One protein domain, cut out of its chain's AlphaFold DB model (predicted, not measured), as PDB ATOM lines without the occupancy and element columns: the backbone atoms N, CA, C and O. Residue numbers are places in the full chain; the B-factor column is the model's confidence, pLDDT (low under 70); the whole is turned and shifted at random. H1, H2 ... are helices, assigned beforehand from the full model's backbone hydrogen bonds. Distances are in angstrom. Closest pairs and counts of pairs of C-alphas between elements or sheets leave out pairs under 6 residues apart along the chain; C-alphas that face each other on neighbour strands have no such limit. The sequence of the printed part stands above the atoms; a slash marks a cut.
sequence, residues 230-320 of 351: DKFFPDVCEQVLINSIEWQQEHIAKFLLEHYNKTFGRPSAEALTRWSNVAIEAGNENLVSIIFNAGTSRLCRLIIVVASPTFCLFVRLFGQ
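Overview. This is residues 230 to 320 of the 351 residues of an uncharacterized protein of Dothidotthia symphoricarpi CBS 119687 (UniProt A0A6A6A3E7). Two helical hairpins, H1 with H2 and H3 with H4, stand side by side and make a bundle of four helices. Two short helices, H5 and H6, lie past the second hairpin, on the side away from the first, and H6 is at the far end of the longest axis. The printed part has 91 residues, with six named helices in the order H1 to H6 and no named strand; its class is all helix. It is compact, with a radius of gyration of the C-alphas of 12.7 A, and only just elongated, spanning 40 by 27 by 20 A.

Arrangement. Start with H1, residues 232 to 246, and H2, residues 250 to 264: they form a hairpin, touching at a shallow tilt of 23 degrees, opposite ways, with the C-alphas of Ser 244 and Ala 253 closest at 5.3 A. Next look at H3, residues 269 to 281, which is apart from H2. H3 touches H1, with residues 275 to 279 of H3 and 241 to 246 of H1 alone; the closest C-alphas, of Ile 245 and Ala 279, are 5.7 A apart. H3 and H4, residues 285 to 294, form the second hairpin, at a shallow tilt of 11 degrees, opposite ways, with the C-alphas of Ser 276 and Val 288 closest at 5.6 A. H4 touches H2 and runs the same way at a shallow tilt of 15 degrees; the closest C-alphas, of Glu 250 and Leu 287, are 6.4 A apart. H1 to H4 are an up-and-down bundle, each helix running against the one before it. H5, residues 300 to 307, only just touches H3, with 3 pairs of C-alphas within 8 A, Thr 273 and Ile 304 closest at 6.6 A, at a steep tilt of 56 degrees. H6, residues 311 to 319, is near H4, and close to H5 but not clearly touching it, with the C-alphas of Val 305 and Phe 314 closest at 6.9 A. In H1, H2, H3 and H4 every O i to N i+4 pair is within hydrogen-bond range; in H6 3 of 5 are, and in H5 1 of 4, beside 1 of 5 O i to N i+3 pairs.

Along the chain. Find C-alpha 232 at (-19.919, -79.575, 78.698); from there H1 runs 21.5 A to C-alpha 246. H2 covers 20.7 A, H3 18.3 A and H4 14.5 A. H6 ends at C-alpha 319, (-9.774, -40.943, 79.166).

Size, cuts and confidence. The two C-alphas farthest apart, of Asp 230 and Gly 319, are 41.6 A apart. The printed part has no cut, and its five links between helices are tight. Read residues 296 to 320 with care: their pLDDT is under 70, against a mean of 82.2 for the printed part.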
ATOM      1  N   ASP A 230     -25.444 -80.868  80.341       71.19
ATOM      2  CA  ASP A 230     -25.562 -79.408  80.512       71.19
ATOM      3  C   ASP A 230     -24.246 -78.741  80.963       71.19
ATOM      4  O   ASP A 230     -24.093 -77.524  80.877       71.19
ATOM      5  N   LYS A 231     -23.279 -79.537  81.437       76.69
ATOM      6  CA  LYS A 231     -21.969 -79.093  81.910       76.69
ATOM      7  C   LYS A 231     -20.945 -78.864  80.800       76.69
ATOM      8  O   LYS A 231     -20.099 -78.003  80.975       76.69
ATOM      9  N   PHE A 232     -21.009 -79.593  79.684       79.25
ATOM     10  CA  PHE A 232     -19.919 -79.575  78.698       79.25
ATOM     11  C   PHE A 232     -20.033 -78.437  77.679       79.25
ATOM     12  O   PHE A 232     -19.048 -77.809  77.294       79.25
ATOM     13  N   PHE A 233     -21.256 -78.134  77.244       83.25
ATOM     14  CA  PHE A 233     -21.481 -77.106  76.232       83.25
ATOM     15  C   PHE A 233     -20.981 -75.695  76.638       83.25
ATOM     16  O   PHE A 233     -20.413 -75.017  75.777       83.25
ATOM     17  N   PRO A 234     -21.111 -75.247  77.910       88.44
ATOM     18  CA  PRO A 234     -20.484 -74.011  78.382       88.44
ATOM     19  C   PRO A 234     -18.968 -73.959  78.157       88.44
ATOM     20  O   PRO A 234     -18.477 -72.944  77.662       88.44
ATOM     21  N   ASP A 235     -18.251 -75.046  78.458       88.75
ATOM     22  CA  ASP A 235     -16.786 -75.110  78.367       88.75
ATOM     23  C   ASP A 235     -16.316 -75.016  76.911       88.75
ATOM     24  O   ASP A 235     -15.388 -74.270  76.593       88.75
ATOM     25  N   VAL A 236     -17.009 -75.701  75.993       88.38
ATOM     26  CA  VAL A 236     -16.735 -75.596  74.550       88.38
ATOM     27  C   VAL A 236     -16.978 -74.178  74.050       88.38
ATOM     28  O   VAL A 236     -16.137 -73.621  73.345       88.38
ATOM     29  N   CYS A 237     -18.119 -73.575  74.400       91.44
ATOM     30  CA  CYS A 237     -18.422 -72.201  74.004       91.44
ATOM     31  C   CYS A 237     -17.377 -71.219  74.534       91.44
ATOM     32  O   CYS A 237     -16.984 -70.301  73.813       91.44
ATOM     33  N   GLU A 238     -16.923 -71.412  75.770       93.25
ATOM     34  CA  GLU A 238     -15.902 -70.574  76.376       93.25
ATOM     35  C   GLU A 238     -14.539 -70.732  75.693       93.25
ATOM     36  O   GLU A 238     -13.913 -69.727  75.354       93.25
ATOM     37  N   GLN A 239     -14.100 -71.963  75.421       91.94
ATOM     38  CA  GLN A 239     -12.839 -72.198  74.719       91.94
ATOM     39  C   GLN A 239     -12.857 -71.591  73.312       91.94
ATOM     40  O   GLN A 239     -11.894 -70.955  72.889       91.94
ATOM     41  N   VAL A 240     -13.966 -71.733  72.585       94.25
ATOM     42  CA  VAL A 240     -14.108 -71.170  71.236       94.25
ATOM     43  C   VAL A 240     -14.160 -69.641  71.285       94.25
ATOM     44  O   VAL A 240     -13.628 -68.982  70.392       94.25
ATOM     45  N   LEU A 241     -14.748 -69.056  72.336       96.62
ATOM     46  CA  LEU A 241     -14.706 -67.613  72.570       96.62
ATOM     47  C   LEU A 241     -13.265 -67.139  72.803       96.62
ATOM     48  O   LEU A 241     -12.847 -66.194  72.137       96.62
ATOM     49  N   ILE A 242     -12.496 -67.816  73.660       96.12
ATOM     50  CA  ILE A 242     -11.070 -67.524  73.888       96.12
ATOM     51  C   ILE A 242     -10.295 -67.586  72.568       96.12
ATOM     52  O   ILE A 242      -9.691 -66.591  72.171       96.12
ATOM     53  N   ASN A 243     -10.427 -68.685  71.824       94.81
ATOM     54  CA  ASN A 243      -9.756 -68.863  70.536       94.81
ATOM     55  C   ASN A 243     -10.149 -67.761  69.532       94.81
ATOM     56  O   ASN A 243      -9.313 -67.231  68.803       94.81
ATOM     57  N   SER A 244     -11.424 -67.358  69.504       97.00
ATOM     58  CA  SER A 244     -11.880 -66.268  68.633       97.00
ATOM     59  C   SER A 244     -11.262 -64.915  68.997       97.00
ATOM     60  O   SER A 244     -11.077 -64.081  68.111       97.00
ATOM     61  N   ILE A 245     -10.922 -64.694  70.270       96.75
ATOM     62  CA  ILE A 245     -10.242 -63.484  70.734       96.75
ATOM     63  C   ILE A 245      -8.763 -63.530  70.342       96.75
ATOM     64  O   ILE A 245      -8.273 -62.572  69.744       96.75
ATOM     65  N   GLU A 246      -8.086 -64.652  70.604       95.25
ATOM     66  CA  GLU A 246      -6.678 -64.875  70.238       95.25
ATOM     67  C   GLU A 246      -6.450 -64.697  68.734       95.25
ATOM     68  O   GLU A 246      -5.529 -64.003  68.305       95.25
ATOM     69  N   TRP A 247      -7.350 -65.248  67.916       95.75
ATOM     70  CA  TRP A 247      -7.295 -65.146  66.456       95.75
ATOM     71  C   TRP A 247      -7.920 -63.861  65.896       95.75
ATOM     72  O   TRP A 247      -8.100 -63.745  64.680       95.75
ATOM     73  N   GLN A 248      -8.270 -62.908  66.768       96.00
ATOM     74  CA  GLN A 248      -8.814 -61.586  66.436       96.00
ATOM     75  C   GLN A 248     -10.077 -61.623  65.554       96.00
ATOM     76  O   GLN A 248     -10.306 -60.762  64.703       96.00
ATOM     77  N   GLN A 249     -10.938 -62.615  65.767       97.19
ATOM     78  CA  GLN A 249     -12.184 -62.821  65.029       97.19
ATOM     79  C   GLN A 249     -13.347 -62.068  65.686       97.19
ATOM     80  O   GLN A 249     -14.271 -62.670  66.238       97.19
ATOM     81  N   GLU A 250     -13.319 -60.732  65.601       96.62
ATOM     82  CA  GLU A 250     -14.224 -59.829  66.337       96.62
ATOM     83  C   GLU A 250     -15.711 -60.198  66.201       96.62
ATOM     84  O   GLU A 250     -16.444 -60.295  67.188       96.62
ATOM     85  N   HIS A 251     -16.167 -60.468  64.975       97.31
ATOM     86  CA  HIS A 251     -17.567 -60.804  64.713       97.31
ATOM     87  C   HIS A 251     -17.999 -62.144  65.321       97.31
ATOM     88  O   HIS A 251     -19.163 -62.295  65.697       97.31
ATOM     89  N   ILE A 252     -17.082 -63.111  65.404       97.75
ATOM     90  CA  ILE A 252     -17.357 -64.420  65.999       97.75
ATOM     91  C   ILE A 252     -17.349 -64.301  67.519       97.75
ATOM     92  O   ILE A 252     -18.316 -64.730  68.141       97.75
ATOM     93  N   ALA A 253     -16.351 -63.632  68.100       97.19
ATOM     94  CA  ALA A 253     -16.281 -63.383  69.539       97.19
ATOM     95  C   ALA A 253     -17.535 -62.664  70.055       97.19
ATOM     96  O   ALA A 253     -18.157 -63.097  71.025       97.19
ATOM     97  N   LYS A 254     -17.973 -61.607  69.355       97.06
ATOM     98  CA  LYS A 254     -19.208 -60.887  69.685       97.06
ATOM     99  C   LYS A 254     -20.431 -61.805  69.650       97.06
ATOM    100  O   LYS A 254     -21.219 -61.808  70.592       97.06
ATOM    101  N   PHE A 255     -20.578 -62.598  68.585       97.50
ATOM    102  CA  PHE A 255     -21.682 -63.550  68.461       97.50
ATOM    103  C   PHE A 255     -21.670 -64.595  69.587       97.50
ATOM    104  O   PHE A 255     -22.715 -64.863  70.177       97.50
ATOM    105  N   LEU A 256     -20.502 -65.163  69.899       96.81
ATOM    106  CA  LEU A 256     -20.334 -66.161  70.954       96.81
ATOM    107  C   LEU A 256     -20.665 -65.589  72.328       96.81
ATOM    108  O   LEU A 256     -21.354 -66.243  73.099       96.81
ATOM    109  N   LEU A 257     -20.250 -64.356  72.610       95.94
ATOM    110  CA  LEU A 257     -20.535 -63.673  73.868       95.94
ATOM    111  C   LEU A 257     -22.031 -63.363  74.040       95.94
ATOM    112  O   LEU A 257     -22.605 -63.607  75.101       95.94
ATOM    113  N   GLU A 258     -22.688 -62.871  72.985       95.50
ATOM    114  CA  GLU A 258     -24.143 -62.663  72.968       95.50
ATOM    115  C   GLU A 258     -24.898 -63.986  73.167       95.50
ATOM    116  O   GLU A 258     -25.850 -64.059  73.949       95.50
ATOM    117  N   HIS A 259     -24.452 -65.043  72.486       95.19
ATOM    118  CA  HIS A 259     -25.021 -66.379  72.605       95.19
ATOM    119  C   HIS A 259     -24.807 -66.980  74.003       95.19
ATOM    120  O   HIS A 259     -25.750 -67.534  74.570       95.19
ATOM    121  N   TYR A 260     -23.611 -66.826  74.579       94.81
ATOM    122  CA  TYR A 260     -23.276 -67.285  75.925       94.81
ATOM    123  C   TYR A 260     -24.187 -66.613  76.955       94.81
ATOM    124  O   TYR A 260     -24.861 -67.297  77.723       94.81
ATOM    125  N   ASN A 261     -24.313 -65.283  76.888       93.62
ATOM    126  CA  ASN A 261     -25.182 -64.508  77.776       93.62
ATOM    127  C   ASN A 261     -26.648 -64.940  77.700       93.62
ATOM    128  O   ASN A 261     -27.343 -65.006  78.714       93.62
ATOM    129  N   LYS A 262     -27.127 -65.214  76.483       94.44
ATOM    130  CA  LYS A 262     -28.502 -65.656  76.243       94.44
ATOM    131  C   LYS A 262     -28.755 -67.066  76.782       94.44
ATOM    132  O   LYS A 262     -29.852 -67.335  77.262       94.44
ATOM    133  N   THR A 263     -27.773 -67.954  76.660       92.81
ATOM    134  CA  THR A 263     -27.949 -69.389  76.912       92.81
ATOM    135  C   THR A 263     -27.630 -69.780  78.349       92.81
ATOM    136  O   THR A 263     -28.364 -70.571  78.933       92.81
ATOM    137  N   PHE A 264     -26.562 -69.222  78.918       91.38
ATOM    138  CA  PHE A 264     -26.036 -69.594  80.236       91.38
ATOM    139  C   PHE A 264     -26.210 -68.487  81.282       91.38
ATOM    140  O   PHE A 264     -25.917 -68.685  82.458       91.38
ATOM    141  N   GLY A 265     -26.710 -67.317  80.874       92.75
ATOM    142  CA  GLY A 265     -26.826 -66.153  81.740       92.75
ATOM    143  C   GLY A 265     -25.519 -65.368  81.829       92.75
ATOM    144  O   GLY A 265     -24.675 -65.407  80.939       92.75
ATOM    145  N   ARG A 266     -25.369 -64.575  82.893       91.38
ATOM    146  CA  ARG A 266     -24.222 -63.667  83.026       91.38
ATOM    147  C   ARG A 266     -22.924 -64.453  83.280       91.38
ATOM    148  O   ARG A 266     -22.926 -65.282  84.190       91.38
ATOM    149  N   PRO A 267     -21.820 -64.156  82.567       91.75
ATOM    150  CA  PRO A 267     -20.528 -64.780  82.815       91.75
ATOM    151  C   PRO A 267     -20.023 -64.444  84.217       91.75
ATOM    152  O   PRO A 267     -20.311 -63.370  84.758       91.75
ATOM    153  N   SER A 268     -19.235 -65.348  84.796       91.06
ATOM    154  CA  SER A 268     -18.567 -65.088  86.069       91.06
ATOM    155  C   SER A 268     -17.535 -63.959  85.924       91.06
ATOM    156  O   SER A 268     -17.024 -63.676  84.837       91.06
ATOM    157  N   ALA A 269     -17.196 -63.302  87.038       87.94
ATOM    158  CA  ALA A 269     -16.141 -62.286  87.045       87.94
ATOM    159  C   ALA A 269     -14.779 -62.868  86.622       87.94
ATOM    160  O   ALA A 269     -13.987 -62.181  85.975       87.94
ATOM    161  N   GLU A 270     -14.528 -64.135  86.955       90.75
ATOM    162  CA  GLU A 270     -13.337 -64.880  86.551       90.75
ATOM    163  C   GLU A 270     -13.274 -65.064  85.030       90.75
ATOM    164  O   GLU A 270     -12.266 -64.709  84.421       90.75
ATOM    165  N   ALA A 271     -14.370 -65.504  84.400       92.50
ATOM    166  CA  ALA A 271     -14.455 -65.662  82.950       92.50
ATOM    167  C   ALA A 271     -14.222 -64.329  82.218       92.50
ATOM    168  O   ALA A 271     -13.374 -64.246  81.334       92.50
ATOM    169  N   LEU A 272     -14.885 -63.247  82.652       92.12
ATOM    170  CA  LEU A 272     -14.680 -61.909  82.077       92.12
ATOM    171  C   LEU A 272     -13.229 -61.430  82.212       92.12
ATOM    172  O   LEU A 272     -12.697 -60.827  81.278       92.12
ATOM    173  N   THR A 273     -12.593 -61.688  83.359       88.44
ATOM    174  CA  THR A 273     -11.182 -61.340  83.588       88.44
ATOM    175  C   THR A 273     -10.281 -62.131  82.649       88.44
ATOM    176  O   THR A 273      -9.435 -61.539  81.980       88.44
ATOM    177  N   ARG A 274     -10.512 -63.444  82.522       93.44
ATOM    178  CA  ARG A 274      -9.781 -64.313  81.593       93.44
ATOM    179  C   ARG A 274      -9.908 -63.827  80.150       93.44
ATOM    180  O   ARG A 274      -8.892 -63.578  79.512       93.44
ATOM    181  N   TRP A 275     -11.126 -63.617  79.654       95.12
ATOM    182  CA  TRP A 275     -11.357 -63.171  78.274       95.12
ATOM    183  C   TRP A 275     -10.756 -61.788  78.004       95.12
ATOM    184  O   TRP A 275     -10.207 -61.553  76.930       95.12
ATOM    185  N   SER A 276     -10.825 -60.879  78.982       92.50
ATOM    186  CA  SER A 276     -10.225 -59.547  78.861       92.50
ATOM    187  C   SER A 276      -8.703 -59.626  78.776       92.50
ATOM    188  O   SER A 276      -8.127 -58.959  77.926       92.50
ATOM    189  N   ASN A 277      -8.055 -60.456  79.599       90.62
ATOM    190  CA  ASN A 277      -6.604 -60.641  79.545       90.62
ATOM    191  C   ASN A 277      -6.160 -61.168  78.177       90.62
ATOM    192  O   ASN A 277      -5.265 -60.586  77.572       90.62
ATOM    193  N   VAL A 278      -6.860 -62.172  77.640       94.81
ATOM    194  CA  VAL A 278      -6.588 -62.704  76.294       94.81
ATOM    195  C   VAL A 278      -6.760 -61.617  75.220       94.81
ATOM    196  O   VAL A 278      -5.920 -61.475  74.336       94.81
ATOM    197  N   ALA A 279      -7.800 -60.780  75.313       93.94
ATOM    198  CA  ALA A 279      -8.011 -59.677  74.367       93.94
ATOM    199  C   ALA A 279      -6.920 -58.593  74.450       93.94
ATOM    200  O   ALA A 279      -6.559 -57.997  73.433       93.94
ATOM    201  N   ILE A 280      -6.385 -58.352  75.651       90.12
ATOM    202  CA  ILE A 280      -5.277 -57.418  75.896       90.12
ATOM    203  C   ILE A 280      -3.973 -57.964  75.324       90.12
ATOM    204  O   ILE A 280      -3.258 -57.229  74.646       90.12
ATOM    205  N   GLU A 281      -3.675 -59.239  75.570       92.00
ATOM    206  CA  GLU A 281      -2.497 -59.922  75.029       92.00
ATOM    207  C   GLU A 281      -2.534 -59.967  73.497       92.00
ATOM    208  O   GLU A 281      -1.514 -59.732  72.847       92.00
ATOM    209  N   ALA A 282      -3.723 -60.149  72.914       92.81
ATOM    210  CA  ALA A 282      -3.945 -60.062  71.473       92.81
ATOM    211  C   ALA A 282      -3.895 -58.620  70.917       92.81
ATOM    212  O   ALA A 282      -3.905 -58.438  69.698       92.81
ATOM    213  N   GLY A 283      -3.862 -57.594  71.777       91.31
ATOM    214  CA  GLY A 283      -3.818 -56.183  71.379       91.31
ATOM    215  C   GLY A 283      -5.104 -55.665  70.723       91.31
ATOM    216  O   GLY A 283      -5.041 -54.740  69.915       91.31
ATOM    217  N   ASN A 284      -6.268 -56.253  71.030       91.94
ATOM    218  CA  ASN A 284      -7.538 -55.916  70.380       91.94
ATOM    219  C   ASN A 284      -8.461 -55.084  71.295       91.94
ATOM    220  O   ASN A 284      -9.261 -55.612  72.071       91.94
ATOM    221  N   GLU A 285      -8.380 -53.756  71.167       90.31
ATOM    222  CA  GLU A 285      -9.146 -52.788  71.974       90.31
ATOM    223  C   GLU A 285     -10.674 -52.904  71.794       90.31
ATOM    224  O   GLU A 285     -11.444 -52.714  72.747       90.31
ATOM    225  N   ASN A 286     -11.129 -53.255  70.585       92.69
ATOM    226  CA  ASN A 286     -12.551 -53.439  70.293       92.69
ATOM    227  C   ASN A 286     -13.114 -54.628  71.074       92.69
ATOM    228  O   ASN A 286     -14.172 -54.519  71.696       92.69
ATOM    229  N   LEU A 287     -12.391 -55.751  71.083       92.81
ATOM    230  CA  LEU A 287     -12.793 -56.951  71.816       92.81
ATOM    231  C   LEU A 287     -12.845 -56.713  73.320       92.81
ATOM    232  O   LEU A 287     -13.824 -57.103  73.958       92.81
ATOM    233  N   VAL A 288     -11.858 -56.002  73.869       91.69
ATOM    234  CA  VAL A 288     -11.870 -55.568  75.272       91.69
ATOM    235  C   VAL A 288     -13.162 -54.797  75.576       91.69
ATOM    236  O   VAL A 288     -13.886 -55.122  76.519       91.69
ATOM    237  N   SER A 289     -13.514 -53.829  74.727       90.62
ATOM    238  CA  SER A 289     -14.735 -53.028  74.882       90.62
ATOM    239  C   SER A 289     -16.018 -53.866  74.779       90.62
ATOM    240  O   SER A 289     -16.955 -53.668  75.559       90.62
ATOM    241  N   ILE A 290     -16.069 -54.827  73.850       91.81
ATOM    242  CA  ILE A 290     -17.193 -55.761  73.681       91.81
ATOM    243  C   ILE A 290     -17.378 -56.621  74.941       91.81
ATOM    244  O   ILE A 290     -18.497 -56.709  75.456       91.81
ATOM    245  N   ILE A 291     -16.291 -57.179  75.483       92.81
ATOM    246  CA  ILE A 291     -16.300 -58.001  76.703       92.81
ATOM    247  C   ILE A 291     -16.793 -57.184  77.906       92.81
ATOM    248  O   ILE A 291     -17.686 -57.620  78.639       92.81
ATOM    249  N   PHE A 292     -16.306 -55.951  78.074       88.06
ATOM    250  CA  PHE A 292     -16.758 -55.070  79.156       88.06
ATOM    251  C   PHE A 292     -18.235 -54.688  79.063       88.06
ATOM    252  O   PHE A 292     -18.914 -54.571  80.088       88.06
ATOM    253  N   ASN A 293     -18.740 -54.461  77.850       88.94
ATOM    254  CA  ASN A 293     -20.140 -54.106  77.646       88.94
ATOM    255  C   ASN A 293     -21.075 -55.287  77.923       88.94
ATOM    256  O   ASN A 293     -22.157 -55.079  78.473       88.94
ATOM    257  N   ALA A 294     -20.633 -56.515  77.650       87.88
ATOM    258  CA  ALA A 294     -21.363 -57.720  78.033       87.88
ATOM    259  C   ALA A 294     -21.421 -57.931  79.558       87.88
ATOM    260  O   ALA A 294     -22.426 -58.418  80.072       87.88
ATOM    261  N   GLY A 295     -20.382 -57.518  80.295       78.19
ATOM    262  CA  GLY A 295     -20.275 -57.726  81.743       78.19
ATOM    263  C   GLY A 295     -21.227 -56.898  82.621       78.19
ATOM    264  O   GLY A 295     -21.405 -57.247  83.783       78.19
ATOM    265  N   THR A 296     -21.845 -55.829  82.093       64.38
ATOM    266  CA  THR A 296     -22.850 -54.896  82.686       64.38
ATOM    267  C   THR A 296     -22.679 -54.377  84.132       64.38
ATOM    268  O   THR A 296     -23.367 -53.427  84.508       64.38
ATOM    269  N   SER A 297     -21.749 -54.873  84.948       61.22
ATOM    270  CA  SER A 297     -21.484 -54.347  86.287       61.22
ATOM    271  C   SER A 297     -20.433 -53.230  86.214       61.22
ATOM    272  O   SER A 297     -19.322 -53.407  85.707       61.22
ATOM    273  N   ARG A 298     -20.776 -52.045  86.738       59.56
ATOM    274  CA  ARG A 298     -19.850 -50.900  86.856       59.56
ATOM    275  C   ARG A 298     -18.587 -51.243  87.664       59.56
ATOM    276  O   ARG A 298     -17.570 -50.589  87.479       59.56
ATOM    277  N   LEU A 299     -18.642 -52.269  88.519       54.84
ATOM    278  CA  LEU A 299     -17.531 -52.723  89.364       54.84
ATOM    279  C   LEU A 299     -16.482 -53.538  88.590       54.84
ATOM    280  O   LEU A 299     -15.289 -53.347  88.816       54.84
ATOM    281  N   CYS A 300     -16.886 -54.360  87.615       54.66
ATOM    282  CA  CYS A 300     -15.939 -55.099  86.766       54.66
ATOM    283  C   CYS A 300     -15.069 -54.158  85.914       54.66
ATOM    284  O   CYS A 300     -13.899 -54.451  85.675       54.66
ATOM    285  N   ARG A 301     -15.607 -52.991  85.527       57.03
ATOM    286  CA  ARG A 301     -14.852 -51.952  84.805       57.03
ATOM    287  C   ARG A 301     -13.705 -51.363  85.628       57.03
ATOM    288  O   ARG A 301     -12.745 -50.898  85.040       57.03
ATOM    289  N   LEU A 302     -13.799 -51.372  86.960       54.88
ATOM    290  CA  LEU A 302     -12.791 -50.768  87.836       54.88
ATOM    291  C   LEU A 302     -11.661 -51.749  88.194       54.88
ATOM    292  O   LEU A 302     -10.516 -51.335  88.326       54.88
ATOM    293  N   ILE A 303     -11.974 -53.041  88.342       56.41
ATOM    294  CA  ILE A 303     -11.023 -54.057  88.832       56.41
ATOM    295  C   ILE A 303     -10.058 -54.518  87.731       56.41
ATOM    296  O   ILE A 303      -8.865 -54.654  87.990       56.41
ATOM    297  N   ILE A 304     -10.532 -54.683  86.490       54.06
ATOM    298  CA  ILE A 304      -9.681 -55.129  85.369       54.06
ATOM    299  C   ILE A 304      -8.643 -54.053  84.996       54.06
ATOM    300  O   ILE A 304      -7.522 -54.374  84.611       54.06
ATOM    301  N   VAL A 305      -8.973 -52.774  85.206       53.66
ATOM    302  CA  VAL A 305      -8.074 -51.635  84.958       53.66
ATOM    303  C   VAL A 305      -6.847 -51.663  85.872       53.66
ATOM    304  O   VAL A 305      -5.773 -51.265  85.446       53.66
ATOM    305  N   VAL A 306      -6.969 -52.147  87.111       55.81
ATOM    306  CA  VAL A 306      -5.904 -52.032  88.127       55.81
ATOM    307  C   VAL A 306      -4.896 -53.192  88.073       55.81
ATOM    308  O   VAL A 306      -3.785 -53.053  88.578       55.81
ATOM    309  N   ALA A 307      -5.240 -54.324  87.451       52.31
ATOM    310  CA  ALA A 307      -4.466 -55.565  87.577       52.31
ATOM    311  C   ALA A 307      -3.508 -55.887  86.410       52.31
ATOM    312  O   ALA A 307      -2.724 -56.826  86.533       52.31
ATOM    313  N   SER A 308      -3.531 -55.143  85.298       53.91
ATOM    314  CA  SER A 308      -2.695 -55.464  84.131       53.91
ATOM    315  C   SER A 308      -1.412 -54.612  84.054       53.91
ATOM    316  O   SER A 308      -1.502 -53.381  84.014       53.91
ATOM    317  N   PRO A 309      -0.207 -55.219  83.968       56.19
ATOM    318  CA  PRO A 309       1.065 -54.509  83.777       56.19
ATOM    319  C   PRO A 309       1.144 -53.677  82.483       56.19
ATOM    320  O   PRO A 309       1.980 -52.782  82.378       56.19
ATOM    321  N   THR A 310       0.259 -53.916  81.509       60.25
ATOM    322  CA  THR A 310       0.132 -53.163  80.244       60.25
ATOM    323  C   THR A 310      -0.715 -51.880  80.368       60.25
ATOM    324  O   THR A 310      -1.206 -51.337  79.375       60.25
ATOM    325  N   PHE A 311      -0.835 -51.351  81.592       58.25
ATOM    326  CA  PHE A 311      -1.649 -50.208  82.036       58.25
ATOM    327  C   PHE A 311      -1.619 -48.954  81.130       58.25
ATOM    328  O   PHE A 311      -2.605 -48.223  81.049       58.25
ATOM    329  N   CYS A 312      -0.534 -48.706  80.387       57.59
ATOM    330  CA  CYS A 312      -0.387 -47.510  79.544       57.59
ATOM    331  C   CYS A 312      -1.392 -47.415  78.376       57.59
ATOM    332  O   CYS A 312      -1.794 -46.307  78.020       57.59
ATOM    333  N   LEU A 313      -1.823 -48.541  77.791       54.31
ATOM    334  CA  LEU A 313      -2.834 -48.551  76.717       54.31
ATOM    335  C   LEU A 313      -4.247 -48.276  77.268       54.31
ATOM    336  O   LEU A 313      -5.049 -47.582  76.643       54.31
ATOM    337  N   PHE A 314      -4.520 -48.723  78.495       57.47
ATOM    338  CA  PHE A 314      -5.831 -48.607  79.140       57.47
ATOM    339  C   PHE A 314      -6.202 -47.184  79.562       57.47
ATOM    340  O   PHE A 314      -7.365 -46.789  79.453       57.47
ATOM    341  N   VAL A 315      -5.223 -46.387  80.002       59.09
ATOM    342  CA  VAL A 315      -5.453 -44.990  80.412       59.09
ATOM    343  C   VAL A 315      -6.001 -44.146  79.249       59.09
ATOM    344  O   VAL A 315      -6.810 -43.245  79.474       59.09
ATOM    345  N   ARG A 316      -5.645 -44.466  77.996       56.75
ATOM    346  CA  ARG A 316      -6.166 -43.761  76.810       56.75
ATOM    347  C   ARG A 316      -7.628 -44.084  76.505       56.75
ATOM    348  O   ARG A 316      -8.391 -43.155  76.254       56.75
ATOM    349  N   LEU A 317      -8.025 -45.356  76.566       55.19
ATOM    350  CA  LEU A 317      -9.406 -45.776  76.289       55.19
ATOM    351  C   LEU A 317     -10.399 -45.227  77.327       55.19
ATOM    352  O   LEU A 317     -11.500 -44.805  76.977       55.19
ATOM    353  N   PHE A 318     -10.000 -45.158  78.602       55.88
ATOM    354  CA  PHE A 318     -10.855 -44.612  79.662       55.88
ATOM    355  C   PHE A 318     -10.852 -43.081  79.738       55.88
ATOM    356  O   PHE A 318     -11.851 -42.506  80.164       55.88
ATOM    357  N   GLY A 319      -9.801 -42.407  79.261       58.47
ATOM    358  CA  GLY A 319      -9.774 -40.943  79.166       58.47
ATOM    359  C   GLY A 319     -10.840 -40.358  78.227       58.47
ATOM    360  O   GLY A 319     -11.210 -39.197  78.377       58.47
ATOM    361  N   GLN A 320     -11.367 -41.153  77.285       52.53
ATOM    362  CA  GLN A 320     -12.387 -40.719  76.320       52.53
ATOM    363  C   GLN A 320     -13.834 -40.960  76.783       52.53
ATOM    364  O   GLN A 320     -14.756 -40.321  76.276       52.53
TER     365      GLN A 320